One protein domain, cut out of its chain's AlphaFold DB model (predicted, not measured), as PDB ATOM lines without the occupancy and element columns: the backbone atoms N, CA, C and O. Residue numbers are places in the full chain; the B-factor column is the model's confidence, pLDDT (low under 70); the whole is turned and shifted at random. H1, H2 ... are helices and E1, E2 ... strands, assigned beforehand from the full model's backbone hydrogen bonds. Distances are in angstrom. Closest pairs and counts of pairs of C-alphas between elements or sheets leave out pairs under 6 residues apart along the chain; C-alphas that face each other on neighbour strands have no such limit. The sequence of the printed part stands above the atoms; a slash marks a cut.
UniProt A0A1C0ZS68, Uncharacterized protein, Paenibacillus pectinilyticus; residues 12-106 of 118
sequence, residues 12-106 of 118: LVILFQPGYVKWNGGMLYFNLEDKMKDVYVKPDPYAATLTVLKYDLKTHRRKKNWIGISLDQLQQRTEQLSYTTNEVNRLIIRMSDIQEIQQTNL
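This is residues 12 to 106 of the 118 residues of an uncharacterized protein of Paenibacillus pectinilyticus (UniProt A0A1C0ZS68). Two small three-stranded sheets stand loosely face to face, their strands crossed, with the short helix H1 along one margin and the last helix, H2, beside E4. Between E2 and E3 a long loop, residues 32 to 47, swings wide of this body. The 95 printed residues hold six named strands and two named helices, in the order E1 E2 E3 E4 E5 H1 E6 H2; the class is mixed. One sheet is E1 E6 E3, mixed; the other is E2 E5 E4, antiparallel. The whole is compact, with a radius of gyration of the C-alphas of 13.4 A and spans of 39 by 29 by 20 A.

Begin at E1, residues 12 to 15, antiparallel to E6, residues 88 to 94; N 12 and O 93 are 2.8 A apart. On the other side of E6, E3, residues 48 to 52, is parallel to it, with N 52 and O 92 at 2.8 A. In the second sheet, E2, residues 27 to 31, is antiparallel to E5, residues 66 to 70, with N 69 and O 28 at 2.8 A. E4, residues 57 to 59, forms a hairpin with E5; N 68 and O 58 are 2.7 A apart. H1, residues 71 to 78, only grazes both sheets; its closest C-alphas to E2 are Leu 71 and Met 27, 5.4 A apart. H2, residues 95 to 106, is on the sheet E2 E5 E4, making two layers, a helix on one face of a sheet; the closest C-alphas of H2 and E4 are Gln 102 and Thr 59, 6.8 A apart. H1 and H2 are apart. In both helices every O i to N i+4 pair is within hydrogen-bond range.

Find C-alpha 12, where E1 begins, at (-8.626, 40.109, -20.250). E2 spans 13.3 A, E3 12.9 A and E5 13.2 A. E6, the longest strand, runs 17.7 A from C-alpha 88 at (6.393, 43.393, -16.543). H2 runs 17.4 A to C-alpha 106 at (-16.870, 46.755, -39.350).

Look for the two farthest C-alphas at Pro 45 and Leu 106, 40.0 A apart. The printed part has no cut. The links E1 to E2 and E2 to E3 are long. The mean pLDDT of the printed part is 86.4; residues 35 to 46 and 105 to 106 are under 70.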
ATOM      1  N   LEU A  12      -9.551  41.136 -19.802       88.50
ATOM      2  CA  LEU A  12      -8.626  40.109 -20.250       88.50
ATOM      3  C   LEU A  12      -7.272  40.324 -19.587       88.50
ATOM      4  O   LEU A  12      -6.682  41.403 -19.687       88.50
ATOM      5  N   VAL A  13      -6.755  39.271 -18.961       88.44
ATOM      6  CA  VAL A  13      -5.422  39.266 -18.360       88.44
ATOM      7  C   VAL A  13      -4.508  38.355 -19.170       88.44
ATOM      8  O   VAL A  13      -4.753  37.155 -19.279       88.44
ATOM      9  N   ILE A  14      -3.427  38.916 -19.711       88.50
ATOM     10  CA  ILE A  14      -2.366  38.150 -20.368       88.50
ATOM     11  C   ILE A  14      -1.202  38.028 -19.388       88.50
ATOM     12  O   ILE A  14      -0.593  39.029 -19.008       88.50
ATOM     13  N   LEU A  15      -0.899  36.795 -18.990       87.62
ATOM     14  CA  LEU A  15       0.220  36.459 -18.111       87.62
ATOM     15  C   LEU A  15       1.378  35.887 -18.916       87.62
ATOM     16  O   LEU A  15       1.180  35.066 -19.813       87.62
ATOM     17  N   PHE A  16       2.591  36.276 -18.553       87.94
ATOM     18  CA  PHE A  16       3.815  35.755 -19.147       87.94
ATOM     19  C   PHE A  16       4.973  35.875 -18.163       87.94
ATOM     20  O   PHE A  16       4.911  36.618 -17.191       87.94
ATOM     21  N   GLN A  17       6.040  35.120 -18.409       85.75
ATOM     22  CA  GLN A  17       7.264  35.258 -17.626       85.75
ATOM     23  C   GLN A  17       7.957  36.594 -17.952       85.75
ATOM     24  O   GLN A  17       7.946  36.994 -19.121       85.75
ATOM     25  N   PRO A  18       8.589  37.261 -16.969       84.50
ATOM     26  CA  PRO A  18       9.471  38.398 -17.230       84.50
ATOM     27  C   PRO A  18      10.456  38.095 -18.370       84.50
ATOM     28  O   PRO A  18      11.018  37.002 -18.449       84.50
ATOM     29  N   GLY A  19      10.622  39.040 -19.297       83.31
ATOM     30  CA  GLY A  19      11.477  38.880 -20.483       83.31
ATOM     31  C   GLY A  19      10.893  38.044 -21.637       83.31
ATOM     32  O   GLY A  19      11.527  37.945 -22.685       83.31
ATOM     33  N   TYR A  20       9.690  37.469 -21.501       88.38
ATOM     34  CA  TYR A  20       9.037  36.727 -22.593       88.38
ATOM     35  C   TYR A  20       8.622  37.635 -23.760       88.38
ATOM     36  O   TYR A  20       8.741  37.269 -24.933       88.38
ATOM     37  N   VAL A  21       8.119  38.832 -23.446       90.81
ATOM     38  CA  VAL A  21       7.699  39.806 -24.454       90.81
ATOM     39  C   VAL A  21       8.930  40.461 -25.070       90.81
ATOM     40  O   VAL A  21       9.750  41.073 -24.389       90.81
ATOM     41  N   LYS A  22       9.039  40.372 -26.397       92.00
ATOM     42  CA  LYS A  22      10.028  41.126 -27.172       92.00
ATOM     43  C   LYS A  22       9.535  42.561 -27.349       92.00
ATOM     44  O   LYS A  22       8.908  42.866 -28.359       92.00
ATOM     45  N   TRP A  23       9.814  43.424 -26.375       91.62
ATOM     46  CA  TRP A  23       9.320  44.809 -26.334       91.62
ATOM     47  C   TRP A  23       9.661  45.632 -27.585       91.62
ATOM     48  O   TRP A  23       8.804  46.341 -28.096       91.62
ATOM     49  N   ASN A  24      10.828  45.400 -28.191       89.38
ATOM     50  CA  ASN A  24      11.254  46.061 -29.434       89.38
ATOM     51  C   ASN A  24      10.581  45.499 -30.711       89.38
ATOM     52  O   ASN A  24      11.034  45.758 -31.823       89.38
ATOM     53  N   GLY A  25       9.556  44.648 -30.575       85.38
ATOM     54  CA  GLY A  25       8.889  43.951 -31.680       85.38
ATOM     55  C   GLY A  25       7.755  44.732 -32.355       85.38
ATOM     56  O   GLY A  25       7.115  44.195 -33.261       85.38
ATOM     57  N   GLY A  26       7.469  45.960 -31.910       92.06
ATOM     58  CA  GLY A  26       6.405  46.828 -32.420       92.06
ATOM     59  C   GLY A  26       4.992  46.384 -32.020       92.06
ATOM     60  O   GLY A  26       4.254  47.154 -31.411       92.06
ATOM     61  N   MET A  27       4.598  45.141 -32.323       94.38
ATOM     62  CA  MET A  27       3.257  44.609 -32.037       94.38
ATOM     63  C   MET A  27       3.304  43.208 -31.410       94.38
ATOM     64  O   MET A  27       3.937  42.299 -31.948       94.38
ATOM     65  N   LEU A  28       2.549  43.002 -30.330       94.44
ATOM     66  CA  LEU A  28       2.232  41.684 -29.774       94.44
ATOM     67  C   LEU A  28       0.839  41.258 -30.235       94.44
ATOM     68  O   LEU A  28      -0.120  41.992 -30.032       94.44
ATOM     69  N   TYR A  29       0.715  40.074 -30.825       94.25
ATOM     70  CA  TYR A  29      -0.554  39.573 -31.349       94.25
ATOM     71  C   TYR A  29      -1.060  38.365 -30.563       94.25
ATOM     72  O   TYR A  29      -0.287  37.459 -30.260       94.25
ATOM     73  N   PHE A  30      -2.365  38.330 -30.307       92.62
ATOM     74  CA  PHE A  30      -3.066  37.190 -29.717       92.62
ATOM     75  C   PHE A  30      -4.412  36.966 -30.418       92.62
ATOM     76  O   PHE A  30      -4.962  37.891 -31.026       92.62
ATOM     77  N   ASN A  31      -4.930  35.739 -30.364       92.31
ATOM     78  CA  ASN A  31      -6.246  35.399 -30.895       92.31
ATOM     79  C   ASN A  31      -7.263  35.301 -29.750       92.31
ATOM     80  O   ASN A  31      -6.993  34.680 -28.727       92.31
ATOM     81  N   LEU A  32      -8.434  35.911 -29.927       88.81
ATOM     82  CA  LEU A  32      -9.526  35.861 -28.951       88.81
ATOM     83  C   LEU A  32     -10.172  34.475 -28.836       88.81
ATOM     84  O   LEU A  32     -10.795  34.182 -27.825       88.81
ATOM     85  N   GLU A  33     -10.033  33.636 -29.862       86.62
ATOM     86  CA  GLU A  33     -10.548  32.262 -29.866       86.62
ATOM     87  C   GLU A  33      -9.581  31.254 -29.238       86.62
ATOM     88  O   GLU A  33      -9.946  30.091 -29.043       86.62
ATOM     89  N   ASP A  34      -8.341  31.662 -28.941       83.81
ATOM     90  CA  ASP A  34      -7.419  30.786 -28.229       83.81
ATOM     91  C   ASP A  34      -8.018  30.442 -26.864       83.81
ATOM     92  O   ASP A  34      -8.715  31.251 -26.253       83.81
ATOM     93  N   LYS A  35      -7.759  29.220 -26.376       68.44
ATOM     94  CA  LYS A  35      -8.307  28.745 -25.098       68.44
ATOM     95  C   LYS A  35      -7.791  29.606 -23.943       68.44
ATOM     96  O   LYS A  35      -6.765  29.294 -23.338       68.44
ATOM     97  N   MET A  36      -8.529  30.666 -23.628       68.81
ATOM     98  CA  MET A  36      -8.346  31.466 -22.432       68.81
ATOM     99  C   MET A  36      -8.747  30.595 -21.253       68.81
ATOM    100  O   MET A  36      -9.855  30.065 -21.191       68.81
ATOM    101  N   LYS A  37      -7.797  30.357 -20.357       64.25
ATOM    102  CA  LYS A  37      -8.100  29.705 -19.091       64.25
ATOM    103  C   LYS A  37      -8.531  30.794 -18.126       64.25
ATOM    104  O   LYS A  37      -7.860  31.825 -18.060       64.25
ATOM    105  N   ASP A  38      -9.560  30.521 -17.337       59.75
ATOM    106  CA  ASP A  38      -9.812  31.267 -16.108       59.75
ATOM    107  C   ASP A  38      -8.657  30.972 -15.152       59.75
ATOM    108  O   ASP A  38      -8.666  30.024 -14.363       59.75
ATOM    109  N   VAL A  39      -7.569  31.721 -15.310       57.69
ATOM    110  CA  VAL A  39      -6.422  31.610 -14.429       57.69
ATOM    111  C   VAL A  39      -6.748  32.454 -13.214       57.69
ATOM    112  O   VAL A  39      -6.759  33.682 -13.290       57.69
ATOM    113  N   TYR A  40      -6.973  31.798 -12.075       58.22
ATOM    114  CA  TYR A  40      -6.828  32.471 -10.792       58.22
ATOM    115  C   TYR A  40      -5.379  32.945 -10.690       58.22
ATOM    116  O   TYR A  40      -4.460  32.178 -10.391       58.22
ATOM    117  N   VAL A  41      -5.158  34.213 -11.021       61.03
ATOM    118  CA  VAL A  41      -3.850  34.834 -10.883       61.03
ATOM    119  C   VAL A  41      -3.666  35.089  -9.402       61.03
ATOM    120  O   VAL A  41      -4.239  36.035  -8.858       61.03
ATOM    121  N   LYS A  42      -2.885  34.230  -8.737       61.12
ATOM    122  CA  LYS A  42      -2.473  34.486  -7.357       61.12
ATOM    123  C   LYS A  42      -1.939  35.925  -7.297       61.12
ATOM    124  O   LYS A  42      -1.095  36.267  -8.132       61.12
ATOM    125  N   PRO A  43      -2.417  36.765  -6.363       59.88
ATOM    126  CA  PRO A  43      -1.871  38.097  -6.178       59.88
ATOM    127  C   PRO A  43      -0.382  37.965  -5.867       59.88
ATOM    128  O   PRO A  43       0.005  37.521  -4.787       59.88
ATOM    129  N   ASP A  44       0.448  38.266  -6.856       66.94
ATOM    130  CA  ASP A  44       1.874  38.444  -6.669       66.94
ATOM    131  C   ASP A  44       2.085  39.938  -6.400       66.94
ATOM    132  O   ASP A  44       1.851  40.746  -7.306       66.94
ATOM    133  N   PRO A  45       2.455  40.326  -5.167       65.25
ATOM    134  CA  PRO A  45       2.672  41.727  -4.818       65.25
ATOM    135  C   PRO A  45       3.831  42.359  -5.602       65.25
ATOM    136  O   PRO A  45       3.939  43.582  -5.625       65.25
ATOM    137  N   TYR A  46       4.662  41.551  -6.266       68.75
ATOM    138  CA  TYR A  46       5.771  42.002  -7.100       68.75
ATOM    139  C   TYR A  46       5.468  41.917  -8.603       68.75
ATOM    140  O   TYR A  46       6.341  42.201  -9.421       68.75
ATOM    141  N   ALA A  47       4.243  41.549  -9.000       71.50
ATOM    142  CA  ALA A  47       3.868  41.519 -10.410       71.50
ATOM    143  C   ALA A  47       3.742  42.937 -10.979       71.50
ATOM    144  O   ALA A  47       2.723  43.612 -10.789       71.50
ATOM    145  N   ALA A  48       4.748  43.364 -11.744       87.25
ATOM    146  CA  ALA A  48       4.662  44.584 -12.529       87.25
ATOM    147  C   ALA A  48       3.587  44.409 -13.611       87.25
ATOM    148  O   ALA A  48       3.698  43.621 -14.555       87.25
ATOM    149  N   THR A  49       2.495  45.135 -13.407       89.56
ATOM    150  CA  THR A  49       1.280  45.038 -14.205       89.56
ATOM    151  C   THR A  49       1.133  46.286 -15.043       89.56
ATOM    152  O   THR A  49       1.037  47.381 -14.491       89.56
ATOM    153  N   LEU A  50       1.032  46.114 -16.356       92.06
ATOM    154  CA  LEU A  50       0.815  47.217 -17.275       92.06
ATOM    155  C   LEU A  50      -0.601  47.163 -17.852       92.06
ATOM    156  O   LEU A  50      -1.029  46.168 -18.442       92.06
ATOM    157  N   THR A  51      -1.334  48.257 -17.681       92.94
ATOM    158  CA  THR A  51      -2.645  48.424 -18.307       92.94
ATOM    159  C   THR A  51      -2.455  48.715 -19.786       92.94
ATOM    160  O   THR A  51      -1.715  49.630 -20.157       92.94
ATOM    161  N   VAL A  52      -3.147  47.954 -20.622       95.44
ATOM    162  CA  VAL A  52      -3.263  48.179 -22.057       95.44
ATOM    163  C   VAL A  52      -4.537  48.972 -22.296       95.44
ATOM    164  O   VAL A  52      -5.624  48.577 -21.879       95.44
ATOM    165  N   LEU A  53      -4.387  50.114 -22.944       95.12
ATOM    166  CA  LEU A  53      -5.454  51.056 -23.223       95.12
ATOM    167  C   LEU A  53      -5.934  50.862 -24.658       95.12
ATOM    168  O   LEU A  53      -5.177  50.427 -25.525       95.12
ATOM    169  N   LYS A  54      -7.188  51.231 -24.933       95.06
ATOM    170  CA  LYS A  54      -7.802  51.124 -26.264       95.06
ATOM    171  C   LYS A  54      -6.905  51.577 -27.422       95.06
ATOM    172  O   LYS A  54      -6.891  50.936 -28.466       95.06
ATOM    173  N   TYR A  55      -6.170  52.677 -27.258       93.75
ATOM    174  CA  TYR A  55      -5.328  53.236 -28.319       93.75
ATOM    175  C   TYR A  55      -4.045  52.429 -28.592       93.75
ATOM    176  O   TYR A  55      -3.473  52.566 -29.674       93.75
ATOM    177  N   ASP A  56      -3.642  51.543 -27.675       95.12
ATOM    178  CA  ASP A  56      -2.576  50.566 -27.915       95.12
ATOM    179  C   ASP A  56      -3.075  49.393 -28.770       95.12
ATOM    180  O   ASP A  56      -2.274  48.638 -29.323       95.12
ATOM    181  N   LEU A  57      -4.393  49.198 -28.856       95.69
ATOM    182  CA  LEU A  57      -4.990  48.040 -29.497       95.69
ATOM    183  C   LEU A  57      -5.269  48.290 -30.979       95.69
ATOM    184  O   LEU A  57      -5.783  49.331 -31.392       95.69
ATOM    185  N   LYS A  58      -4.990  47.277 -31.799       94.69
ATOM    186  CA  LYS A  58      -5.300  47.268 -33.232       94.69
ATOM    187  C   LYS A  58      -5.796  45.898 -33.652       94.69
ATOM    188  O   LYS A  58      -5.230  44.879 -33.280       94.69
ATOM    189  N   THR A  59      -6.806  45.847 -34.507       94.69
ATOM    190  CA  THR A  59      -7.208  44.587 -35.144       94.69
ATOM    191  C   THR A  59      -6.179  44.160 -36.188       94.69
ATOM    192  O   THR A  59      -5.654  44.988 -36.942       94.69
ATOM    193  N   HIS A  60      -5.919  42.863 -36.304       93.31
ATOM    194  CA  HIS A  60      -5.052  42.352 -37.359       93.31
ATOM    195  C   HIS A  60      -5.724  42.479 -38.740       93.31
ATOM    196  O   HIS A  60      -6.801  41.940 -38.974       93.31
ATOM    197  N   ARG A  61      -5.054  43.125 -39.708       88.31
ATOM    198  CA  ARG A  61      -5.643  43.476 -41.024       88.31
ATOM    199  C   ARG A  61      -6.146  42.285 -41.851       88.31
ATOM    200  O   ARG A  61      -7.027  42.455 -42.682       88.31
ATOM    201  N   ARG A  62      -5.539  41.104 -41.686       89.12
ATOM    202  CA  ARG A  62      -5.815  39.909 -42.515       89.12
ATOM    203  C   ARG A  62      -6.413  38.721 -41.759       89.12
ATOM    204  O   ARG A  62      -6.843  37.770 -42.395       89.12
ATOM    205  N   LYS A  63      -6.383  38.730 -40.424       91.25
ATOM    206  CA  LYS A  63      -6.742  37.562 -39.604       91.25
ATOM    207  C   LYS A  63      -7.891  37.959 -38.688       91.25
ATOM    208  O   LYS A  63      -7.747  38.902 -37.917       91.25
ATOM    209  N   LYS A  64      -9.023  37.264 -38.804       89.25
ATOM    210  CA  LYS A  64     -10.202  37.492 -37.955       89.25
ATOM    211  C   LYS A  64      -9.880  37.144 -36.507       89.25
ATOM    212  O   LYS A  64      -9.134  36.205 -36.288       89.25
ATOM    213  N   ASN A  65     -10.438  37.881 -35.550       89.88
ATOM    214  CA  ASN A  65     -10.293  37.629 -34.107       89.88
ATOM    215  C   ASN A  65      -8.864  37.750 -33.548       89.88
ATOM    216  O   ASN A  65      -8.641  37.514 -32.365       89.88
ATOM    217  N   TRP A  66      -7.911  38.215 -34.361       94.62
ATOM    218  CA  TRP A  66      -6.567  38.559 -33.911       94.62
ATOM    219  C   TRP A  66      -6.495  40.027 -33.495       94.62
ATOM    220  O   TRP A  66      -6.767  40.931 -34.296       94.62
ATOM    221  N   ILE A  67      -6.076  40.252 -32.256       95.06
ATOM    222  CA  ILE A  67      -5.861  41.569 -31.665       95.06
ATOM    223  C   ILE A  67      -4.360  41.777 -31.490       95.06
ATOM    224  O   ILE A  67      -3.631  40.886 -31.061       95.06
ATOM    225  N   GLY A  68      -3.894  42.948 -31.897       95.56
ATOM    226  CA  GLY A  68      -2.530  43.414 -31.734       95.56
ATOM    227  C   GLY A  68      -2.449  44.480 -30.650       95.56
ATOM    228  O   GLY A  68      -3.316  45.345 -30.579       95.56
ATOM    229  N   ILE A  69      -1.382  44.438 -29.864       96.50
ATOM    230  CA  ILE A  69      -1.030  45.410 -28.832       96.50
ATOM    231  C   ILE A  69       0.256  46.113 -29.268       96.50
ATOM    232  O   ILE A  69       1.257  45.449 -29.536       96.50
ATOM    233  N   SER A  70       0.229  47.441 -29.344       95.81
ATOM    234  CA  SER A  70       1.366  48.286 -29.713       95.81
ATOM    235  C   SER A  70       2.377  48.363 -28.572       95.81
ATOM    236  O   SER A  70       2.147  49.050 -27.580       95.81
ATOM    237  N   LEU A  71       3.515  47.689 -28.721       95.06
ATOM    238  CA  LEU A  71       4.545  47.607 -27.684       95.06
ATOM    239  C   LEU A  71       5.302  48.925 -27.503       95.06
ATOM    240  O   LEU A  71       5.636  49.266 -26.374       95.06
ATOM    241  N   ASP A  72       5.482  49.704 -28.571       92.56
ATOM    242  CA  ASP A  72       6.189  50.992 -28.506       92.56
ATOM    243  C   ASP A  72       5.486  51.978 -27.556       92.56
ATOM    244  O   ASP A  72       6.123  52.663 -26.758       92.56
ATOM    245  N   GLN A  73       4.149  52.011 -27.598       89.12
ATOM    246  CA  GLN A  73       3.342  52.875 -26.730       89.12
ATOM    247  C   GLN A  73       3.351  52.387 -25.282       89.12
ATOM    248  O   GLN A  73       3.451  53.193 -24.358       89.12
ATOM    249  N   LEU A  74       3.305  51.066 -25.077       92.50
ATOM    250  CA  LEU A  74       3.460  50.473 -23.752       92.50
ATOM    251  C   LEU A  74       4.820  50.822 -23.140       92.50
ATOM    252  O   LEU A  74       4.878  51.245 -21.988       92.50
ATOM    253  N   GLN A  75       5.894  50.700 -23.920       92.56
ATOM    254  CA  GLN A  75       7.253  50.992 -23.479       92.56
ATOM    255  C   GLN A  75       7.413  52.465 -23.082       92.56
ATOM    256  O   GLN A  75       7.899  52.741 -21.988       92.56
ATOM    257  N   GLN A  76       6.914  53.403 -23.891       90.62
ATOM    258  CA  GLN A  76       6.929  54.829 -23.541       90.62
ATOM    259  C   GLN A  76       6.217  55.108 -22.211       90.62
ATOM    260  O   GLN A  76       6.701  55.890 -21.397       90.62
ATOM    261  N   ARG A  77       5.087  54.440 -21.938       89.75
ATOM    262  CA  ARG A  77       4.388  54.614 -20.655       89.75
ATOM    263  C   ARG A  77       5.159  54.043 -19.471       89.75
ATOM    264  O   ARG A  77       5.052  54.591 -18.379       89.75
ATOM    265  N   THR A  78       5.937  52.977 -19.664       89.69
ATOM    266  CA  THR A  78       6.758  52.418 -18.576       89.69
ATOM    267  C   THR A  78       7.900  53.333 -18.140       89.69
ATOM    268  O   THR A  78       8.317  53.241 -16.993       89.69
ATOM    269  N   GLU A  79       8.351  54.273 -18.978       87.81
ATOM    270  CA  GLU A  79       9.400  55.245 -18.610       87.81
ATOM    271  C   GLU A  79       8.997  56.154 -17.435       87.81
ATOM    272  O   GLU A  79       9.853  56.719 -16.761       87.81
ATOM    273  N   GLN A  80       7.693  56.285 -17.174       86.44
ATOM    274  CA  GLN A  80       7.143  57.089 -16.080       86.44
ATOM    275  C   GLN A  80       6.847  56.265 -14.816       86.44
ATOM    276  O   GLN A  80       6.286  56.794 -13.855       86.44
ATOM    277  N   LEU A  81       7.174  54.971 -14.815       87.12
ATOM    278  CA  LEU A  81       6.844  54.032 -13.744       87.12
ATOM    279  C   LEU A  81       8.096  53.626 -12.963       87.12
ATOM    280  O   LEU A  81       9.227  53.782 -13.412       87.12
ATOM    281  N   SER A  82       7.888  53.070 -11.771       88.12
ATOM    282  CA  SER A  82       8.971  52.593 -10.901       88.12
ATOM    283  C   SER A  82       9.551  51.235 -11.318       88.12
ATOM    284  O   SER A  82      10.358  50.679 -10.580       88.12
ATOM    285  N   TYR A  83       9.098  50.677 -12.440       87.00
ATOM    286  CA  TYR A  83       9.522  49.388 -12.977       87.00
ATOM    287  C   TYR A  83       9.744  49.498 -14.484       87.00
ATOM    288  O   TYR A  83       9.170  50.344 -15.169       87.00
ATOM    289  N   THR A  84      10.559  48.596 -15.006       89.56
ATOM    290  CA  THR A  84      10.915  48.506 -16.419       89.56
ATOM    291  C   THR A  84      10.062  47.472 -17.146       89.56
ATOM    292  O   THR A  84       9.451  46.587 -16.545       89.56
ATOM    293  N   THR A  85      10.069  47.516 -18.477       90.31
ATOM    294  CA  THR A  85       9.441  46.490 -19.322       90.31
ATOM    295  C   THR A  85       9.960  45.072 -19.049       90.31
ATOM    296  O   THR A  85       9.225  44.102 -19.228       90.31
ATOM    297  N   ASN A  86      11.200  44.925 -18.570       87.94
ATOM    298  CA  ASN A  86      11.782  43.624 -18.227       87.94
ATOM    299  C   ASN A  86      11.140  42.986 -16.992       87.94
ATOM    300  O   ASN A  86      11.192  41.768 -16.848       87.94
ATOM    301  N   GLU A  87      10.537  43.794 -16.124       88.50
ATOM    302  CA  GLU A  87       9.874  43.336 -14.904       88.50
ATOM    303  C   GLU A  87       8.393  43.037 -15.142       88.50
ATOM    304  O   GLU A  87       7.793  42.262 -14.396       88.50
ATOM    305  N   VAL A  88       7.802  43.606 -16.201       90.88
ATOM    306  CA  VAL A  88       6.393  43.393 -16.543       90.88
ATOM    307  C   VAL A  88       6.139  41.917 -16.838       90.88
ATOM    308  O   VAL A  88       6.797  41.305 -17.679       90.88
ATOM    309  N   ASN A  89       5.137  41.359 -16.165       90.62
ATOM    310  CA  ASN A  89       4.712  39.963 -16.308       90.62
ATOM    311  C   ASN A  89       3.191  39.814 -16.493       90.62
ATOM    312  O   ASN A  89       2.666  38.701 -16.620       90.62
ATOM    313  N   ARG A  90       2.471  40.943 -16.516       91.00
ATOM    314  CA  ARG A  90       1.018  40.995 -16.656       91.00
ATOM    315  C   ARG A  90       0.594  42.172 -17.524       91.00
ATOM    316  O   ARG A  90       0.929  43.318 -17.229       91.00
ATOM    317  N   LEU A  91      -0.219  41.885 -18.537       92.50
ATOM    318  CA  LEU A  91      -0.993  42.887 -19.269       92.50
ATOM    319  C   LEU A  91      -2.471  42.755 -18.913       92.50
ATOM    320  O   LEU A  91      -3.006  41.646 -18.896       92.50
ATOM    321  N   ILE A  92      -3.124  43.883 -18.643       92.06
ATOM    322  CA  ILE A  92      -4.565  43.947 -18.366       92.06
ATOM    323  C   ILE A  92      -5.237  44.773 -19.453       92.06
ATOM    324  O   ILE A  92      -4.843  45.913 -19.691       92.06
ATOM    325  N   ILE A  93      -6.257  44.209 -20.091       93.75
ATOM    326  CA  ILE A  93      -7.006  44.833 -21.183       93.75
ATOM    327  C   ILE A  93      -8.484  44.846 -20.797       93.75
ATOM    328  O   ILE A  93      -9.009  43.811 -20.396       93.75
ATOM    329  N   ARG A  94      -9.181  45.977 -20.938       93.19
ATOM    330  CA  ARG A  94     -10.645  46.002 -20.779       93.19
ATOM    331  C   ARG A  94     -11.310  45.286 -21.946       93.19
ATOM    332  O   ARG A  94     -11.001  45.573 -23.102       93.19
ATOM    333  N   MET A  95     -12.253  44.396 -21.659       91.06
ATOM    334  CA  MET A  95     -12.961  43.667 -22.709       91.06
ATOM    335  C   MET A  95     -13.825  44.600 -23.570       91.06
ATOM    336  O   MET A  95     -13.906  44.415 -24.785       91.06
ATOM    337  N   SER A  96     -14.366  45.672 -22.977       93.00
ATOM    338  CA  SER A  96     -15.070  46.741 -23.699       93.00
ATOM    339  C   SER A  96     -14.203  47.381 -24.787       93.00
ATOM    340  O   SER A  96     -14.657  47.573 -25.912       93.00
ATOM    341  N   ASP A  97     -12.924  47.644 -24.494       94.69
ATOM    342  CA  ASP A  97     -12.008  48.280 -25.444       94.69
ATOM    343  C   ASP A  97     -11.767  47.373 -26.661       94.69
ATOM    344  O   ASP A  97     -11.702  47.854 -27.795       94.69
ATOM    345  N   ILE A  98     -11.691  46.052 -26.443       93.00
ATOM    346  CA  ILE A  98     -11.559  45.048 -27.510       93.00
ATOM    347  C   ILE A  98     -12.823  45.010 -28.380       93.00
ATOM    348  O   ILE A  98     -12.738  45.007 -29.611       93.00
ATOM    349  N   GLN A  99     -14.002  45.011 -27.761       91.88
ATOM    350  CA  GLN A  99     -15.273  45.007 -28.486       91.88
ATOM    351  C   GLN A  99     -15.426  46.269 -29.351       91.88
ATOM    352  O   GLN A  99     -15.819  46.191 -30.519       91.88
ATOM    353  N   GLU A 100     -15.047  47.435 -28.828       92.19
ATOM    354  CA  GLU A 100     -15.139  48.703 -29.554       92.19
ATOM    355  C   GLU A 100     -14.242  48.747 -30.805       92.19
ATOM    356  O   GLU A 100     -14.674  49.205 -31.870       92.19
ATOM    357  N   ILE A 101     -12.998  48.259 -30.726       92.00
ATOM    358  CA  ILE A 101     -12.085  48.247 -31.887       92.00
ATOM    359  C   ILE A 101     -12.507  47.229 -32.958       92.00
ATOM    360  O   ILE A 101     -12.264  47.448 -34.150       92.00
ATOM    361  N   GLN A 102     -13.170  46.139 -32.560       88.88
ATOM    362  CA  GLN A 102     -13.761  45.181 -33.495       88.88
ATOM    363  C   GLN A 102     -14.934  45.810 -34.253       88.88
ATOM    364  O   GLN A 102     -15.007  45.704 -35.478       88.88
ATOM    365  N   GLN A 103     -15.805  46.543 -33.555       85.44
ATOM    366  CA  GLN A 103     -16.941  47.235 -34.170       85.44
ATOM    367  C   GLN A 103     -16.513  48.397 -35.077       85.44
ATOM    368  O   GLN A 103     -17.121  48.627 -36.124       85.44
ATOM    369  N   THR A 104     -15.453  49.121 -34.710       75.75
ATOM    370  CA  THR A 104     -14.954  50.268 -35.489       75.75
ATOM    371  C   THR A 104     -14.449  49.854 -36.878       75.75
ATOM    372  O   THR A 104     -14.648  50.586 -37.849       75.75
ATOM    373  N   ASN A 105     -13.858  48.659 -37.005       61.78
ATOM    374  CA  ASN A 105     -13.430  48.122 -38.302       61.78
ATOM    375  C   ASN A 105     -14.596  47.667 -39.182       61.78
ATOM    376  O   ASN A 105     -14.531  47.813 -40.398       61.78
ATOM    377  N   LEU A 106     -15.678  47.153 -38.592       59.78
ATOM    378  CA  LEU A 106     -16.870  46.755 -39.350       59.78
ATOM    379  C   LEU A 106     -17.571  47.955 -40.002       59.78
ATOM    380  O   LEU A 106     -18.185  47.805 -41.054       59.78
TER     381      LEU A 106